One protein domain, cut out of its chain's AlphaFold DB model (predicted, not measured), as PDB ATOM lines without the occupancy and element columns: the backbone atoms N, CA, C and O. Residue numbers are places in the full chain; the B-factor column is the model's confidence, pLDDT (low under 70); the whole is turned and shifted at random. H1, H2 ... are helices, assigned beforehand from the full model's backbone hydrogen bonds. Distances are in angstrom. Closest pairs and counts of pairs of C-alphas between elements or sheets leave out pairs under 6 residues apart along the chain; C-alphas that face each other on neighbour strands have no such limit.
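This is residues 274 to 383 of the 384 residues of the protein "G domain-containing protein" of Phytophthora rubi (UniProt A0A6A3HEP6). One long helix, H1, makes the longest axis, with H4 packed side by side on it and running back the other way; short H3 and H5 also pack on H1. H2 is set off to one side, meeting the rest by its last residues on H5. The printed part has 110 residues with five named helices, H1 to H5 in chain order, and no named strand; the class is all helix. It is compact, with a radius of gyration of the C-alphas of 14.7 A, yet elongated, spanning 51 by 29 by 21 A.

H1, residues 274 to 301, begins at C-alpha 274 (128.003, 88.253, 84.710) and is 40.9 A long. H2 is residues 311 to 322, 16.4 A, and H3 residues 329 to 337. H4, residues 350 to 366, is 24.4 A long. H5, residues 374 to 377, ends at C-alpha 377 (106.227, 76.022, 95.273).

H1 and H4 touch at a shallow tilt of 26 degrees, opposite ways; their closest C-alphas, of Ala 290 and Ala 355, are 4.9 A apart. H1 touches H5 with residues 287 to 295 alone, closest at the C-alphas of Arg 291 and Trp 377, 4.8 A. H3 and H4, a helical hairpin, only just touch, with 3 pairs of C-alphas within 8 A, the closest Phe 329 and Ala 356 at 6.8 A. H2 and H4 are apart. Every O i to N i+4 pair is within hydrogen-bond range in H1, H2, H3 and H4; H5 is too short for one.

The C-alphas farthest apart, of Ser 274 and Ser 310, are 51.8 A apart. The printed part has no cut. The link from H3 to H4 is long. Mean pLDDT of the printed part is 77.0; residues 303 to 324 are among those under 70.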
ATOM      1  N   SER A 274     127.345  89.471  84.214       75.38
ATOM      2  CA  SER A 274     128.003  88.253  84.710       75.38
ATOM      3  C   SER A 274     127.527  87.856  86.110       75.38
ATOM      4  O   SER A 274     127.074  86.733  86.338       75.38
ATOM      5  N   ALA A 275     127.597  88.790  87.056       79.75
ATOM      6  CA  ALA A 275     127.167  88.570  88.431       79.75
ATOM      7  C   ALA A 275     125.630  88.480  88.555       79.75
ATOM      8  O   ALA A 275     125.123  87.774  89.426       79.75
ATOM      9  N   GLN A 276     124.874  89.121  87.659       81.69
ATOM     10  CA  GLN A 276     123.419  89.012  87.580       81.69
ATOM     11  C   GLN A 276     122.994  87.611  87.130       81.69
ATOM     12  O   GLN A 276     122.093  87.032  87.735       81.69
ATOM     13  N   LEU A 277     123.655  87.040  86.121       82.94
ATOM     14  CA  LEU A 277     123.416  85.666  85.673       82.94
ATOM     15  C   LEU A 277     123.727  84.659  86.786       82.94
ATOM     16  O   LEU A 277     122.919  83.765  87.055       82.94
ATOM     17  N   LEU A 278     124.846  84.842  87.495       86.19
ATOM     18  CA  LEU A 278     125.185  84.020  88.657       86.19
ATOM     19  C   LEU A 278     124.104  84.119  89.744       86.19
ATOM     20  O   LEU A 278     123.619  83.101  90.243       86.19
ATOM     21  N   LEU A 279     123.667  85.340  90.068       84.06
ATOM     22  CA  LEU A 279     122.622  85.585  91.058       84.06
ATOM     23  C   LEU A 279     121.280  84.959  90.650       84.06
ATOM     24  O   LEU A 279     120.603  84.355  91.483       84.06
ATOM     25  N   GLN A 280     120.904  85.040  89.372       85.06
ATOM     26  CA  GLN A 280     119.707  84.385  88.840       85.06
ATOM     27  C   GLN A 280     119.796  82.861  88.965       85.06
ATOM     28  O   GLN A 280     118.824  82.221  89.369       85.06
ATOM     29  N   ASN A 281     120.959  82.273  88.676       85.56
ATOM     30  CA  ASN A 281     121.190  80.842  88.861       85.56
ATOM     31  C   ASN A 281     121.077  80.443  90.339       85.56
ATOM     32  O   ASN A 281     120.413  79.451  90.662       85.56
ATOM     33  N   PHE A 282     121.636  81.239  91.254       87.56
ATOM     34  CA  PHE A 282     121.492  81.016  92.694       87.56
ATOM     35  C   PHE A 282     120.028  81.101  93.129       87.56
ATOM     36  O   PHE A 282     119.572  80.231  93.875       87.56
ATOM     37  N   CYS A 283     119.270  82.078  92.625       87.19
ATOM     38  CA  CYS A 283     117.842  82.219  92.905       87.19
ATOM     39  C   CYS A 283     117.053  80.996  92.424       87.19
ATOM     40  O   CYS A 283     116.371  80.359  93.227       87.19
ATOM     41  N   LYS A 284     117.208  80.602  91.153       87.69
ATOM     42  CA  LYS A 284     116.524  79.435  90.566       87.69
ATOM     43  C   LYS A 284     116.769  78.164  91.376       87.69
ATOM     44  O   LYS A 284     115.831  77.439  91.702       87.69
ATOM     45  N   ARG A 285     118.021  77.912  91.762       87.81
ATOM     46  CA  ARG A 285     118.377  76.734  92.567       87.81
ATOM     47  C   ARG A 285     117.866  76.810  93.997       87.81
ATOM     48  O   ARG A 285     117.440  75.797  94.542       87.81
ATOM     49  N   SER A 286     117.865  78.000  94.592       89.00
ATOM     50  CA  SER A 286     117.292  78.225  95.923       89.00
ATOM     51  C   SER A 286     115.791  77.936  95.937       89.00
ATOM     52  O   SER A 286     115.319  77.241  96.833       89.00
ATOM     53  N   ILE A 287     115.064  78.393  94.912       89.56
ATOM     54  CA  ILE A 287     113.635  78.108  94.727       89.56
ATOM     55  C   ILE A 287     113.412  76.605  94.545       89.56
ATOM     56  O   ILE A 287     112.574  76.031  95.235       89.56
ATOM     57  N   ALA A 288     114.191  75.938  93.686       88.50
ATOM     58  CA  ALA A 288     114.067  74.496  93.468       88.50
ATOM     59  C   ALA A 288     114.315  73.679  94.753       88.50
ATOM     60  O   ALA A 288     113.557  72.760  95.061       88.50
ATOM     61  N   LYS A 289     115.334  74.046  95.542       87.75
ATOM     62  CA  LYS A 289     115.641  73.410  96.833       87.75
ATOM     63  C   LYS A 289     114.528  73.637  97.855       87.75
ATOM     64  O   LYS A 289     114.151  72.706  98.559       87.75
ATOM     65  N   ALA A 290     113.988  74.852  97.918       89.50
ATOM     66  CA  ALA A 290     112.881  75.192  98.802       89.50
ATOM     67  C   ALA A 290     111.599  74.438  98.435       89.50
ATOM     68  O   ALA A 290     110.989  73.822  99.307       89.50
ATOM     69  N   ARG A 291     111.269  74.393  97.138       89.69
ATOM     70  CA  ARG A 291     110.191  73.576  96.571       89.69
ATOM     71  C   ARG A 291     110.335  72.112  96.967       89.69
ATOM     72  O   ARG A 291     109.384  71.512  97.454       89.69
ATOM     73  N   HIS A 292     111.519  71.533  96.790       89.00
ATOM     74  CA  HIS A 292     111.750  70.135  97.143       89.00
ATOM     75  C   HIS A 292     111.618  69.897  98.654       89.00
ATOM     76  O   HIS A 292     110.940  68.960  99.064       89.00
ATOM     77  N   ALA A 293     112.206  70.767  99.482       89.44
ATOM     78  CA  ALA A 293     112.145  70.650 100.936       89.44
ATOM     79  C   ALA A 293     110.702  70.700 101.457       89.44
ATOM     80  O   ALA A 293     110.296  69.815 102.204       89.44
ATOM     81  N   ILE A 294     109.917  71.697 101.044       86.94
ATOM     82  CA  ILE A 294     108.536  71.838 101.517       86.94
ATOM     83  C   ILE A 294     107.643  70.698 101.017       86.94
ATOM     84  O   ILE A 294     106.852  70.170 101.792       86.94
ATOM     85  N   SER A 295     107.835  70.256  99.769       85.25
ATOM     86  CA  SER A 295     107.086  69.147  99.164       85.25
ATOM     87  C   SER A 295     107.349  67.824  99.886       85.25
ATOM     88  O   SER A 295     106.417  67.121 100.262       85.25
ATOM     89  N   GLN A 296     108.620  67.499 100.142       87.25
ATOM     90  CA  GLN A 296     109.001  66.262 100.829       87.25
ATOM     91  C   GLN A 296     108.478  66.213 102.267       87.25
ATOM     92  O   GLN A 296     107.927  65.197 102.693       87.25
ATOM     93  N   GLU A 297     108.611  67.309 103.019       86.44
ATOM     94  CA  GLU A 297     108.100  67.350 104.392       86.44
ATOM     95  C   GLU A 297     106.569  67.335 104.435       86.44
ATOM     96  O   GLU A 297     105.989  66.680 105.306       86.44
ATOM     97  N   PHE A 298     105.912  67.997 103.477       81.56
ATOM     98  CA  PHE A 298     104.464  67.931 103.327       81.56
ATOM     99  C   PHE A 298     104.006  66.495 103.058       81.56
ATOM    100  O   PHE A 298     103.227  65.979 103.851       81.56
ATOM    101  N   LEU A 299     104.539  65.811 102.038       79.75
ATOM    102  CA  LEU A 299     104.185  64.418 101.719       79.75
ATOM    103  C   LEU A 299     104.456  63.462 102.882       79.75
ATOM    104  O   LEU A 299     103.657  62.573 103.168       79.75
ATOM    105  N   ARG A 300     105.567  63.653 103.598       80.38
ATOM    106  CA  ARG A 300     105.906  62.839 104.771       80.38
ATOM    107  C   ARG A 300     104.882  62.996 105.899       80.38
ATOM    108  O   ARG A 300     104.584  62.026 106.607       80.38
ATOM    109  N   ALA A 301     104.414  64.219 106.127       76.50
ATOM    110  CA  ALA A 301     103.470  64.540 107.191       76.50
ATOM    111  C   ALA A 301     102.014  64.263 106.790       76.50
ATOM    112  O   ALA A 301     101.186  63.927 107.644       76.50
ATOM    113  N   TYR A 302     101.714  64.380 105.499       72.06
ATOM    114  CA  TYR A 302     100.413  64.138 104.910       72.06
ATOM    115  C   TYR A 302     100.119  62.637 104.910       72.06
ATOM    116  O   TYR A 302     100.677  61.851 104.151       72.06
ATOM    117  N   ARG A 303      99.228  62.219 105.812       66.50
ATOM    118  CA  ARG A 303      98.638  60.878 105.807       66.50
ATOM    119  C   ARG A 303      97.125  61.023 105.665       66.50
ATOM    120  O   ARG A 303      96.535  61.629 106.566       66.50
ATOM    121  N   PRO A 304      96.505  60.456 104.612       59.94
ATOM    122  CA  PRO A 304      95.057  60.519 104.397       59.94
ATOM    123  C   PRO A 304      94.264  60.127 105.652       59.94
ATOM    124  O   PRO A 304      93.351  60.828 106.076       59.94
ATOM    125  N   ASP A 305      94.724  59.084 106.344       57.06
ATOM    126  CA  ASP A 305      94.082  58.496 107.526       57.06
ATOM    127  C   ASP A 305      94.126  59.390 108.787       57.06
ATOM    128  O   ASP A 305      93.535  59.059 109.816       57.06
ATOM    129  N   ARG A 306      94.867  60.509 108.754       55.44
ATOM    130  CA  ARG A 306      95.049  61.437 109.888       55.44
ATOM    131  C   ARG A 306      94.364  62.791 109.699       55.44
ATOM    132  O   ARG A 306      94.381  63.603 110.628       55.44
ATOM    133  N   LEU A 307      93.742  63.037 108.548       60.53
ATOM    134  CA  LEU A 307      92.963  64.248 108.293       60.53
ATOM    135  C   LEU A 307      91.590  64.139 108.964       60.53
ATOM    136  O   LEU A 307      90.646  63.584 108.420       60.53
ATOM    137  N   ARG A 308      91.467  64.698 110.172       56.78
ATOM    138  CA  ARG A 308      90.170  64.929 110.836       56.78
ATOM    139  C   ARG A 308      89.589  66.296 110.447       56.78
ATOM    140  O   ARG A 308      89.292  67.094 111.330       56.78
ATOM    141  N   ARG A 309      89.527  66.596 109.148       64.25
ATOM    142  CA  ARG A 309      88.998  67.864 108.611       64.25
ATOM    143  C   ARG A 309      87.724  67.616 107.823       64.25
ATOM    144  O   ARG A 309      87.541  66.519 107.298       64.25
ATOM    145  N   SER A 310      86.835  68.606 107.781       61.75
ATOM    146  CA  SER A 310      85.615  68.492 106.980       61.75
ATOM    147  C   SER A 310      85.942  68.556 105.483       61.75
ATOM    148  O   SER A 310      86.986  69.064 105.073       61.75
ATOM    149  N   PHE A 311      85.039  68.037 104.652       57.62
ATOM    150  CA  PHE A 311      85.169  68.106 103.196       57.62
ATOM    151  C   PHE A 311      85.237  69.558 102.684       57.62
ATOM    152  O   PHE A 311      86.001  69.849 101.766       57.62
ATOM    153  N   ASP A 312      84.507  70.474 103.326       60.38
ATOM    154  CA  ASP A 312      84.516  71.904 102.997       60.38
ATOM    155  C   ASP A 312      85.858  72.562 103.339       60.38
ATOM    156  O   ASP A 312      86.363  73.375 102.570       60.38
ATOM    157  N   GLU A 313      86.481  72.177 104.461       61.84
ATOM    158  CA  GLU A 313      87.822  72.647 104.827       61.84
ATOM    159  C   GLU A 313      88.866  72.169 103.817       61.84
ATOM    160  O   GLU A 313      89.716  72.948 103.398       61.84
ATOM    161  N   ILE A 314      88.795  70.901 103.403       61.69
ATOM    162  CA  ILE A 314      89.708  70.331 102.404       61.69
ATOM    163  C   ILE A 314      89.494  70.997 101.037       61.69
ATOM    164  O   ILE A 314      90.472  71.353 100.388       61.69
ATOM    165  N   SER A 315      88.244  71.229 100.630       62.19
ATOM    166  CA  SER A 315      87.924  71.900  99.363       62.19
ATOM    167  C   SER A 315      88.405  73.352  99.351       62.19
ATOM    168  O   SER A 315      89.097  73.746  98.423       62.19
ATOM    169  N   ALA A 316      88.167  74.122 100.419       65.81
ATOM    170  CA  ALA A 316      88.660  75.497 100.526       65.81
ATOM    171  C   ALA A 316      90.199  75.583 100.543       65.81
ATOM    172  O   ALA A 316      90.782  76.538 100.030       65.81
ATOM    173  N   LEU A 317      90.871  74.587 101.129       66.25
ATOM    174  CA  LEU A 317      92.329  74.480 101.129       66.25
ATOM    175  C   LEU A 317      92.884  74.141  99.737       66.25
ATOM    176  O   LEU A 317      93.879  74.735  99.325       66.25
ATOM    177  N   LEU A 318      92.229  73.242  98.998       65.56
ATOM    178  CA  LEU A 318      92.565  72.931  97.606       65.56
ATOM    179  C   LEU A 318      92.300  74.134  96.684       65.56
ATOM    180  O   LEU A 318      93.168  74.493  95.894       65.56
ATOM    181  N   ASP A 319      91.181  74.837  96.858       67.56
ATOM    182  CA  ASP A 319      90.873  76.076  96.130       67.56
ATOM    183  C   ASP A 319      91.906  77.179  96.418       67.56
ATOM    184  O   ASP A 319      92.311  77.931  95.527       67.56
ATOM    185  N   ALA A 320      92.401  77.256  97.659       63.41
ATOM    186  CA  ALA A 320      93.476  78.172  98.025       63.41
ATOM    187  C   ALA A 320      94.821  77.821  97.364       63.41
ATOM    188  O   ALA A 320      95.633  78.734  97.177       63.41
ATOM    189  N   LEU A 321      95.061  76.551  97.009       62.47
ATOM    190  CA  LEU A 321      96.254  76.087  96.284       62.47
ATOM    191  C   LEU A 321      96.158  76.332  94.771       62.47
ATOM    192  O   LEU A 321      97.172  76.668  94.167       62.47
ATOM    193  N   VAL A 322      94.954  76.233  94.195       62.31
ATOM    194  CA  VAL A 322      94.662  76.441  92.757       62.31
ATOM    195  C   VAL A 322      94.638  77.934  92.369       62.31
ATOM    196  O   VAL A 322      94.556  78.304  91.196       62.31
ATOM    197  N   SER A 323      94.721  78.851  93.340       65.00
ATOM    198  CA  SER A 323      94.657  80.283  93.047       65.00
ATOM    199  C   SER A 323      95.936  80.820  92.377       65.00
ATOM    200  O   SER A 323      97.053  80.609  92.846       65.00
ATOM    201  N   GLN A 324      95.769  81.623  91.318       65.62
ATOM    202  CA  GLN A 324      96.845  82.300  90.562       65.62
ATOM    203  C   GLN A 324      97.559  83.424  91.349       65.62
ATOM    204  O   GLN A 324      98.358  84.175  90.793       65.62
ATOM    205  N   GLN A 325      97.265  83.598  92.642       70.12
ATOM    206  CA  GLN A 325      97.917  84.627  93.452       70.12
ATOM    207  C   GLN A 325      99.331  84.190  93.823       70.12
ATOM    208  O   GLN A 325      99.516  83.157  94.462       70.12
ATOM    209  N   GLY A 326     100.327  85.003  93.479       77.88
ATOM    210  CA  GLY A 326     101.697  84.771  93.913       77.88
ATOM    211  C   GLY A 326     101.837  84.857  95.437       77.88
ATOM    212  O   GLY A 326     101.291  85.766  96.064       77.88
ATOM    213  N   LEU A 327     102.591  83.932  96.033       80.75
ATOM    214  CA  LEU A 327     102.950  83.959  97.454       80.75
ATOM    215  C   LEU A 327     104.457  83.784  97.654       80.75
ATOM    216  O   LEU A 327     105.134  83.114  96.874       80.75
ATOM    217  N   GLY A 328     104.970  84.365  98.740       85.38
ATOM    218  CA  GLY A 328     106.307  84.062  99.247       85.38
ATOM    219  C   GLY A 328     106.356  82.707  99.961       85.38
ATOM    220  O   GLY A 328     105.333  82.177 100.399       85.38
ATOM    221  N   PHE A 329     107.562  82.161 100.120       87.12
ATOM    222  CA  PHE A 329     107.775  80.817 100.674       87.12
ATOM    223  C   PHE A 329     107.206  80.624 102.090       87.12
ATOM    224  O   PHE A 329     106.555  79.617 102.354       87.12
ATOM    225  N   ASP A 330     107.394  81.599 102.986       86.12
ATOM    226  CA  ASP A 330     106.901  81.509 104.368       86.12
ATOM    227  C   ASP A 330     105.362  81.477 104.429       86.12
ATOM    228  O   ASP A 330     104.786  80.734 105.222       86.12
ATOM    229  N   ALA A 331     104.685  82.226 103.551       83.69
ATOM    230  CA  ALA A 331     103.224  82.215 103.460       83.69
ATOM    231  C   ALA A 331     102.706  80.855 102.968       83.69
ATOM    232  O   ALA A 331     101.713  80.339 103.476       83.69
ATOM    233  N   VAL A 332     103.412  80.240 102.017       83.44
ATOM    234  CA  VAL A 332     103.091  78.891 101.541       83.44
ATOM    235  C   VAL A 332     103.320  77.842 102.632       83.44
ATOM    236  O   VAL A 332     102.461  76.987 102.840       83.44
ATOM    237  N   ALA A 333     104.410  77.932 103.397       84.81
ATOM    238  CA  ALA A 333     104.643  77.056 104.547       84.81
ATOM    239  C   ALA A 333     103.533  77.158 105.604       84.81
ATOM    240  O   ALA A 333     103.055  76.131 106.086       84.81
ATOM    241  N   GLN A 334     103.063  78.371 105.904       84.00
ATOM    242  CA  GLN A 334     101.937  78.585 106.817       84.00
ATOM    243  C   GLN A 334     100.637  77.961 106.293       84.00
ATOM    244  O   GLN A 334      99.917  77.321 107.059       84.00
ATOM    245  N   LEU A 335     100.349  78.082 104.990       79.12
ATOM    246  CA  LEU A 335      99.189  77.422 104.381       79.12
ATOM    247  C   LEU A 335      99.252  75.897 104.532       79.12
ATOM    248  O   LEU A 335      98.244  75.278 104.858       79.12
ATOM    249  N   PHE A 336     100.423  75.280 104.364       77.50
ATOM    250  CA  PHE A 336     100.563  73.834 104.555       77.50
ATOM    251  C   PHE A 336     100.385  73.398 106.012       77.50
ATOM    252  O   PHE A 336      99.779  72.360 106.277       77.50
ATOM    253  N   GLU A 337     100.841  74.189 106.977       80.31
ATOM    254  CA  GLU A 337     100.590  73.919 108.400       80.31
ATOM    255  C   GLU A 337      99.103  73.957 108.739       80.31
ATOM    256  O   GLU A 337      98.624  73.154 109.543       80.31
ATOM    257  N   LEU A 338      98.347  74.817 108.052       75.44
ATOM    258  CA  LEU A 338      96.893  74.813 108.109       75.44
ATOM    259  C   LEU A 338      96.264  73.583 107.461       75.44
ATOM    260  O   LEU A 338      95.054  73.487 107.553       75.44
ATOM    261  N   MET A 339      96.994  72.650 106.852       71.56
ATOM    262  CA  MET A 339      96.448  71.392 106.309       71.56
ATOM    263  C   MET A 339      96.895  70.165 107.102       71.56
ATOM    264  O   MET A 339      96.185  69.162 107.164       71.56
ATOM    265  N   LEU A 340      98.047  70.254 107.759       73.00
ATOM    266  CA  LEU A 340      98.632  69.159 108.517       73.00
ATOM    267  C   LEU A 340      97.962  68.943 109.892       73.00
ATOM    268  O   LEU A 340      97.150  69.764 110.345       73.00
ATOM    269  N   PRO A 341      98.249  67.805 110.564       68.56
ATOM    270  CA  PRO A 341      97.748  67.529 111.908       68.56
ATOM    271  C   PRO A 341      98.123  68.633 112.906       68.56
ATOM    272  O   PRO A 341      99.211  69.207 112.829       68.56
ATOM    273  N   ARG A 342      97.236  68.898 113.881       62.62
ATOM    274  CA  ARG A 342      97.474  69.893 114.945       62.62
ATOM    275  C   ARG A 342      98.862  69.664 115.566       62.62
ATOM    276  O   ARG A 342      99.206  68.522 115.862       62.62
ATOM    277  N   PHE A 343      99.616  70.751 115.755       63.81
ATOM    278  CA  PHE A 343     101.000  70.814 116.271       63.81
ATOM    279  C   PHE A 343     102.138  70.499 115.287       63.81
ATOM    280  O   PHE A 343     103.300  70.610 115.679       63.81
ATOM    281  N   PHE A 344     101.862  70.157 114.025       71.62
ATOM    282  CA  PHE A 344     102.933  70.012 113.040       71.62
ATOM    283  C   PHE A 344     103.343  71.375 112.470       71.62
ATOM    284  O   PHE A 344     102.556  72.036 111.800       71.62
ATOM    285  N   GLN A 345     104.580  71.786 112.745       81.25
ATOM    286  CA  GLN A 345     105.153  73.052 112.292       81.25
ATOM    287  C   GLN A 345     106.240  72.766 111.252       81.25
ATOM    288  O   GLN A 345     107.397  72.524 111.600       81.25
ATOM    289  N   ILE A 346     105.851  72.764 109.976       82.00
ATOM    290  CA  ILE A 346     106.743  72.556 108.828       82.00
ATOM    291  C   ILE A 346     107.883  73.579 108.837       82.00
ATOM    292  O   ILE A 346     109.028  73.217 108.569       82.00
ATOM    293  N   HIS A 347     107.605  74.835 109.196       83.38
ATOM    294  CA  HIS A 347     108.603  75.908 109.228       83.38
ATOM    295  C   HIS A 347     109.755  75.638 110.209       83.38
ATOM    296  O   HIS A 347     110.867  76.133 110.010       83.38
ATOM    297  N   ASN A 348     109.512  74.828 111.246       84.69
ATOM    298  CA  ASN A 348     110.514  74.455 112.246       84.69
ATOM    299  C   ASN A 348     111.365  73.250 111.834       84.69
ATOM    300  O   ASN A 348     112.351  72.930 112.503       84.69
ATOM    301  N   LEU A 349     111.034  72.590 110.723       86.94
ATOM    302  CA  LEU A 349     111.847  71.505 110.193       86.94
ATOM    303  C   LEU A 349     113.140  72.061 109.603       86.94
ATOM    304  O   LEU A 349     113.153  73.056 108.882       86.94
ATOM    305  N   ASN A 350     114.256  71.395 109.900       86.50
ATOM    306  CA  ASN A 350     115.594  71.876 109.549       86.50
ATOM    307  C   ASN A 350     115.766  72.108 108.034       86.50
ATOM    308  O   ASN A 350     116.393  73.080 107.623       86.50
ATOM    309  N   SER A 351     115.198  71.230 107.203       87.12
ATOM    310  CA  SER A 351     115.208  71.322 105.736       87.12
ATOM    311  C   SER A 351     114.512  72.596 105.239       87.12
ATOM    312  O   SER A 351     115.100  73.367 104.475       87.12
ATOM    313  N   VAL A 352     113.301  72.857 105.734       87.62
ATOM    314  CA  VAL A 352     112.467  74.010 105.367       87.62
ATOM    315  C   VAL A 352     113.027  75.306 105.942       87.62
ATOM    316  O   VAL A 352     113.155  76.290 105.220       87.62
ATOM    317  N   SER A 353     113.457  75.303 107.204       87.00
ATOM    318  CA  SER A 353     114.067  76.467 107.854       87.00
ATOM    319  C   SER A 353     115.345  76.925 107.138       87.00
ATOM    320  O   SER A 353     115.536  78.119 106.887       87.00
ATOM    321  N   LYS A 354     116.204  75.979 106.720       86.06
ATOM    322  CA  LYS A 354     117.393  76.276 105.903       86.06
ATOM    323  C   LYS A 354     117.022  76.855 104.540       86.06
ATOM    324  O   LYS A 354     117.640  77.832 104.115       86.06
ATOM    325  N   ALA A 355     116.017  76.288 103.874       88.00
ATOM    326  CA  ALA A 355     115.535  76.800 102.596       88.00
ATOM    327  C   ALA A 355     114.951  78.219 102.721       88.00
ATOM    328  O   ALA A 355     115.326  79.100 101.949       88.00
ATOM    329  N   ALA A 356     114.134  78.474 103.747       88.25
ATOM    330  CA  ALA A 356     113.592  79.796 104.055       88.25
ATOM    331  C   ALA A 356     114.702  80.813 104.349       88.25
ATOM    332  O   ALA A 356     114.671  81.945 103.868       88.25
ATOM    333  N   LYS A 357     115.729  80.427 105.123       84.81
ATOM    334  CA  LYS A 357     116.896  81.291 105.368       84.81
ATOM    335  C   LYS A 357     117.602  81.648 104.055       84.81
ATOM    336  O   LYS A 357     117.902  82.816 103.836       84.81
ATOM    337  N   ARG A 358     117.831  80.664 103.180       86.12
ATOM    338  CA  ARG A 358     118.471  80.868 101.873       86.12
ATOM    339  C   ARG A 358     117.661  81.803 100.971       86.12
ATOM    340  O   ARG A 358     118.236  82.724 100.401       86.12
ATOM    341  N   LEU A 359     116.343  81.622 100.885       87.62
ATOM    342  CA  LEU A 359     115.472  82.497 100.093       87.62
ATOM    343  C   LEU A 359     115.461  83.936 100.613       87.62
ATOM    344  O   LEU A 359     115.634  84.854  99.820       87.62
ATOM    345  N   ARG A 360     115.395  84.141 101.934       84.06
ATOM    346  CA  ARG A 360     115.483  85.486 102.531       84.06
ATOM    347  C   ARG A 360     116.795  86.201 102.201       84.06
ATOM    348  O   ARG A 360     116.819  87.424 102.065       84.06
ATOM    349  N   LEU A 361     117.897  85.459 102.059       79.38
ATOM    350  CA  LEU A 361     119.163  86.031 101.589       79.38
ATOM    351  C   LEU A 361     119.091  86.439 100.116       79.38
ATOM    352  O   LEU A 361     119.537  87.531  99.776       79.38
ATOM    353  N   MET A 362     118.473  85.617  99.267       83.06
ATOM    354  CA  MET A 362     118.255  85.942  97.852       83.06
ATOM    355  C   MET A 362     117.350  87.157  97.655       83.06
ATOM    356  O   MET A 362     117.673  88.017  96.839       83.06
ATOM    357  N   GLU A 363     116.276  87.288  98.430       80.50
ATOM    358  CA  GLU A 363     115.395  88.463  98.401       80.50
ATOM    359  C   GLU A 363     116.152  89.739  98.776       80.50
ATOM    360  O   GLU A 363     116.104  90.747  98.070       80.50
ATOM    361  N   ARG A 364     116.955  89.681  99.846       75.38
ATOM    362  CA  ARG A 364     117.801  90.809 100.258       75.38
ATOM    363  C   ARG A 364     118.776  91.224  99.155       75.38
ATOM    364  O   ARG A 364     119.038  92.415  98.966       75.38
ATOM    365  N   TRP A 365     119.348  90.257  98.441       70.94
ATOM    366  CA  TRP A 365     120.347  90.528  97.409       70.94
ATOM    367  C   TRP A 365     119.720  91.070  96.131       70.94
ATOM    368  O   TRP A 365     120.163  92.107  95.642       70.94
ATOM    369  N   THR A 366     118.649  90.439  95.659       71.88
ATOM    370  CA  THR A 366     117.911  90.864  94.461       71.88
ATOM    371  C   THR A 366     117.092  92.136  94.675       71.88
ATOM    372  O   THR A 366     116.745  92.788  93.699       71.88
ATOM    373  N   GLY A 367     116.823  92.530  95.927       66.69
ATOM    374  CA  GLY A 367     116.015  93.714  96.234       66.69
ATOM    375  C   GLY A 367     114.519  93.519  95.972       66.69
ATOM    376  O   GLY A 367     113.773  94.488  96.035       66.69
ATOM    377  N   GLY A 368     114.083  92.287  95.702       72.00
ATOM    378  CA  GLY A 368     112.689  91.944  95.442       72.00
ATOM    379  C   GLY A 368     112.255  90.719  96.238       72.00
ATOM    380  O   GLY A 368     113.056  89.827  96.519       72.00
ATOM    381  N   SER A 369     110.975  90.673  96.600       75.56
ATOM    382  CA  SER A 369     110.371  89.481  97.195       75.56
ATOM    383  C   SER A 369     110.280  88.364  96.156       75.56
ATOM    384  O   SER A 369     109.849  88.588  95.024       75.56
ATOM    385  N   LEU A 370     110.657  87.145  96.543       79.62
ATOM    386  CA  LEU A 370     110.557  85.968  95.690       79.62
ATOM    387  C   LEU A 370     109.136  85.422  95.790       79.62
ATOM    388  O   LEU A 370     108.837  84.506  96.556       79.62
ATOM    389  N   VAL A 371     108.251  86.042  95.017       75.12
ATOM    390  CA  VAL A 371     106.839  85.693  94.927       75.12
ATOM    391  C   VAL A 371     106.627  84.918  93.633       75.12
ATOM    392  O   VAL A 371     106.826  85.455  92.547       75.12
ATOM    393  N   ILE A 372     106.226  83.655  93.752       76.50
ATOM    394  CA  ILE A 372     105.870  82.809  92.606       76.50
ATOM    395  C   ILE A 372     104.476  82.226  92.812       76.50
ATOM    396  O   ILE A 372     103.931  82.261  93.923       76.50
ATOM    397  N   CYS A 373     103.883  81.719  91.733       75.50
ATOM    398  CA  CYS A 373     102.584  81.059  91.778       75.50
ATOM    399  C   CYS A 373     102.613  79.928  92.815       75.50
ATOM    400  O   CYS A 373     103.595  79.194  92.911       75.50
ATOM    401  N   LYS A 374     101.545  79.776  93.604       69.38
ATOM    402  CA  LYS A 374     101.516  78.819  94.727       69.38
ATOM    403  C   LYS A 374     101.853  77.397  94.294       69.38
ATOM    404  O   LYS A 374     102.651  76.732  94.946       69.38
ATOM    405  N   GLU A 375     101.305  76.970  93.161       68.94
ATOM    406  CA  GLU A 375     101.572  75.658  92.569       68.94
ATOM    407  C   GLU A 375     103.066  75.461  92.283       68.94
ATOM    408  O   GLU A 375     103.616  74.387  92.528       68.94
ATOM    409  N   GLU A 376     103.768  76.515  91.861       79.25
ATOM    410  CA  GLU A 376     105.205  76.491  91.588       79.25
ATOM    411  C   GLU A 376     106.073  76.322  92.837       79.25
ATOM    412  O   GLU A 376     107.267  76.058  92.697       79.25
ATOM    413  N   TRP A 377     105.519  76.404  94.047       82.06
ATOM    414  CA  TRP A 377     106.227  76.022  95.273       82.06
ATOM    415  C   TRP A 377     106.189  74.522  95.566       82.06
ATOM    416  O   TRP A 377     106.898  74.066  96.463       82.06
ATOM    417  N   LEU A 378     105.438  73.746  94.785       78.12
ATOM    418  CA  LEU A 378     105.331  72.297  94.912       78.12
ATOM    419  C   LEU A 378     106.006  71.553  93.758       78.12
ATOM    420  O   LEU A 378     106.035  72.038  92.622       78.12
ATOM    421  N   THR A 379     106.540  70.365  94.049       80.94
ATOM    422  CA  THR A 379     106.913  69.377  93.024       80.94
ATOM    423  C   THR A 379     105.663  68.786  92.374       80.94
ATOM    424  O   THR A 379     104.584  68.820  92.959       80.94
ATOM    425  N   GLU A 380     105.807  68.218  91.174       77.69
ATOM    426  CA  GLU A 380     104.697  67.557  90.469       77.69
ATOM    427  C   GLU A 380     104.053  66.449  91.314       77.69
ATOM    428  O   GLU A 380     102.835  66.368  91.371       77.69
ATOM    429  N   GLU A 381     104.851  65.687  92.067       73.19
ATOM    430  CA  GLU A 381     104.373  64.638  92.985       73.19
ATOM    431  C   GLU A 381     103.416  65.134  94.080       73.19
ATOM    432  O   GLU A 381     102.659  64.343  94.619       73.19
ATOM    433  N   CYS A 382     103.460  66.418  94.455       65.50
ATOM    434  CA  CYS A 382     102.507  66.996  95.412       65.50
ATOM    435  C   CYS A 382     101.244  67.551  94.743       65.50
ATOM    436  O   CYS A 382     100.313  67.937  95.446       65.50
ATOM    437  N   ARG A 383     101.249  67.686  93.411       63.34
ATOM    438  CA  ARG A 383     100.136  68.236  92.623       63.34
ATOM    439  C   ARG A 383      99.223  67.147  92.052       63.34
ATOM    440  O   ARG A 383      98.138  67.478  91.585       63.34
TER     441      ARG A 383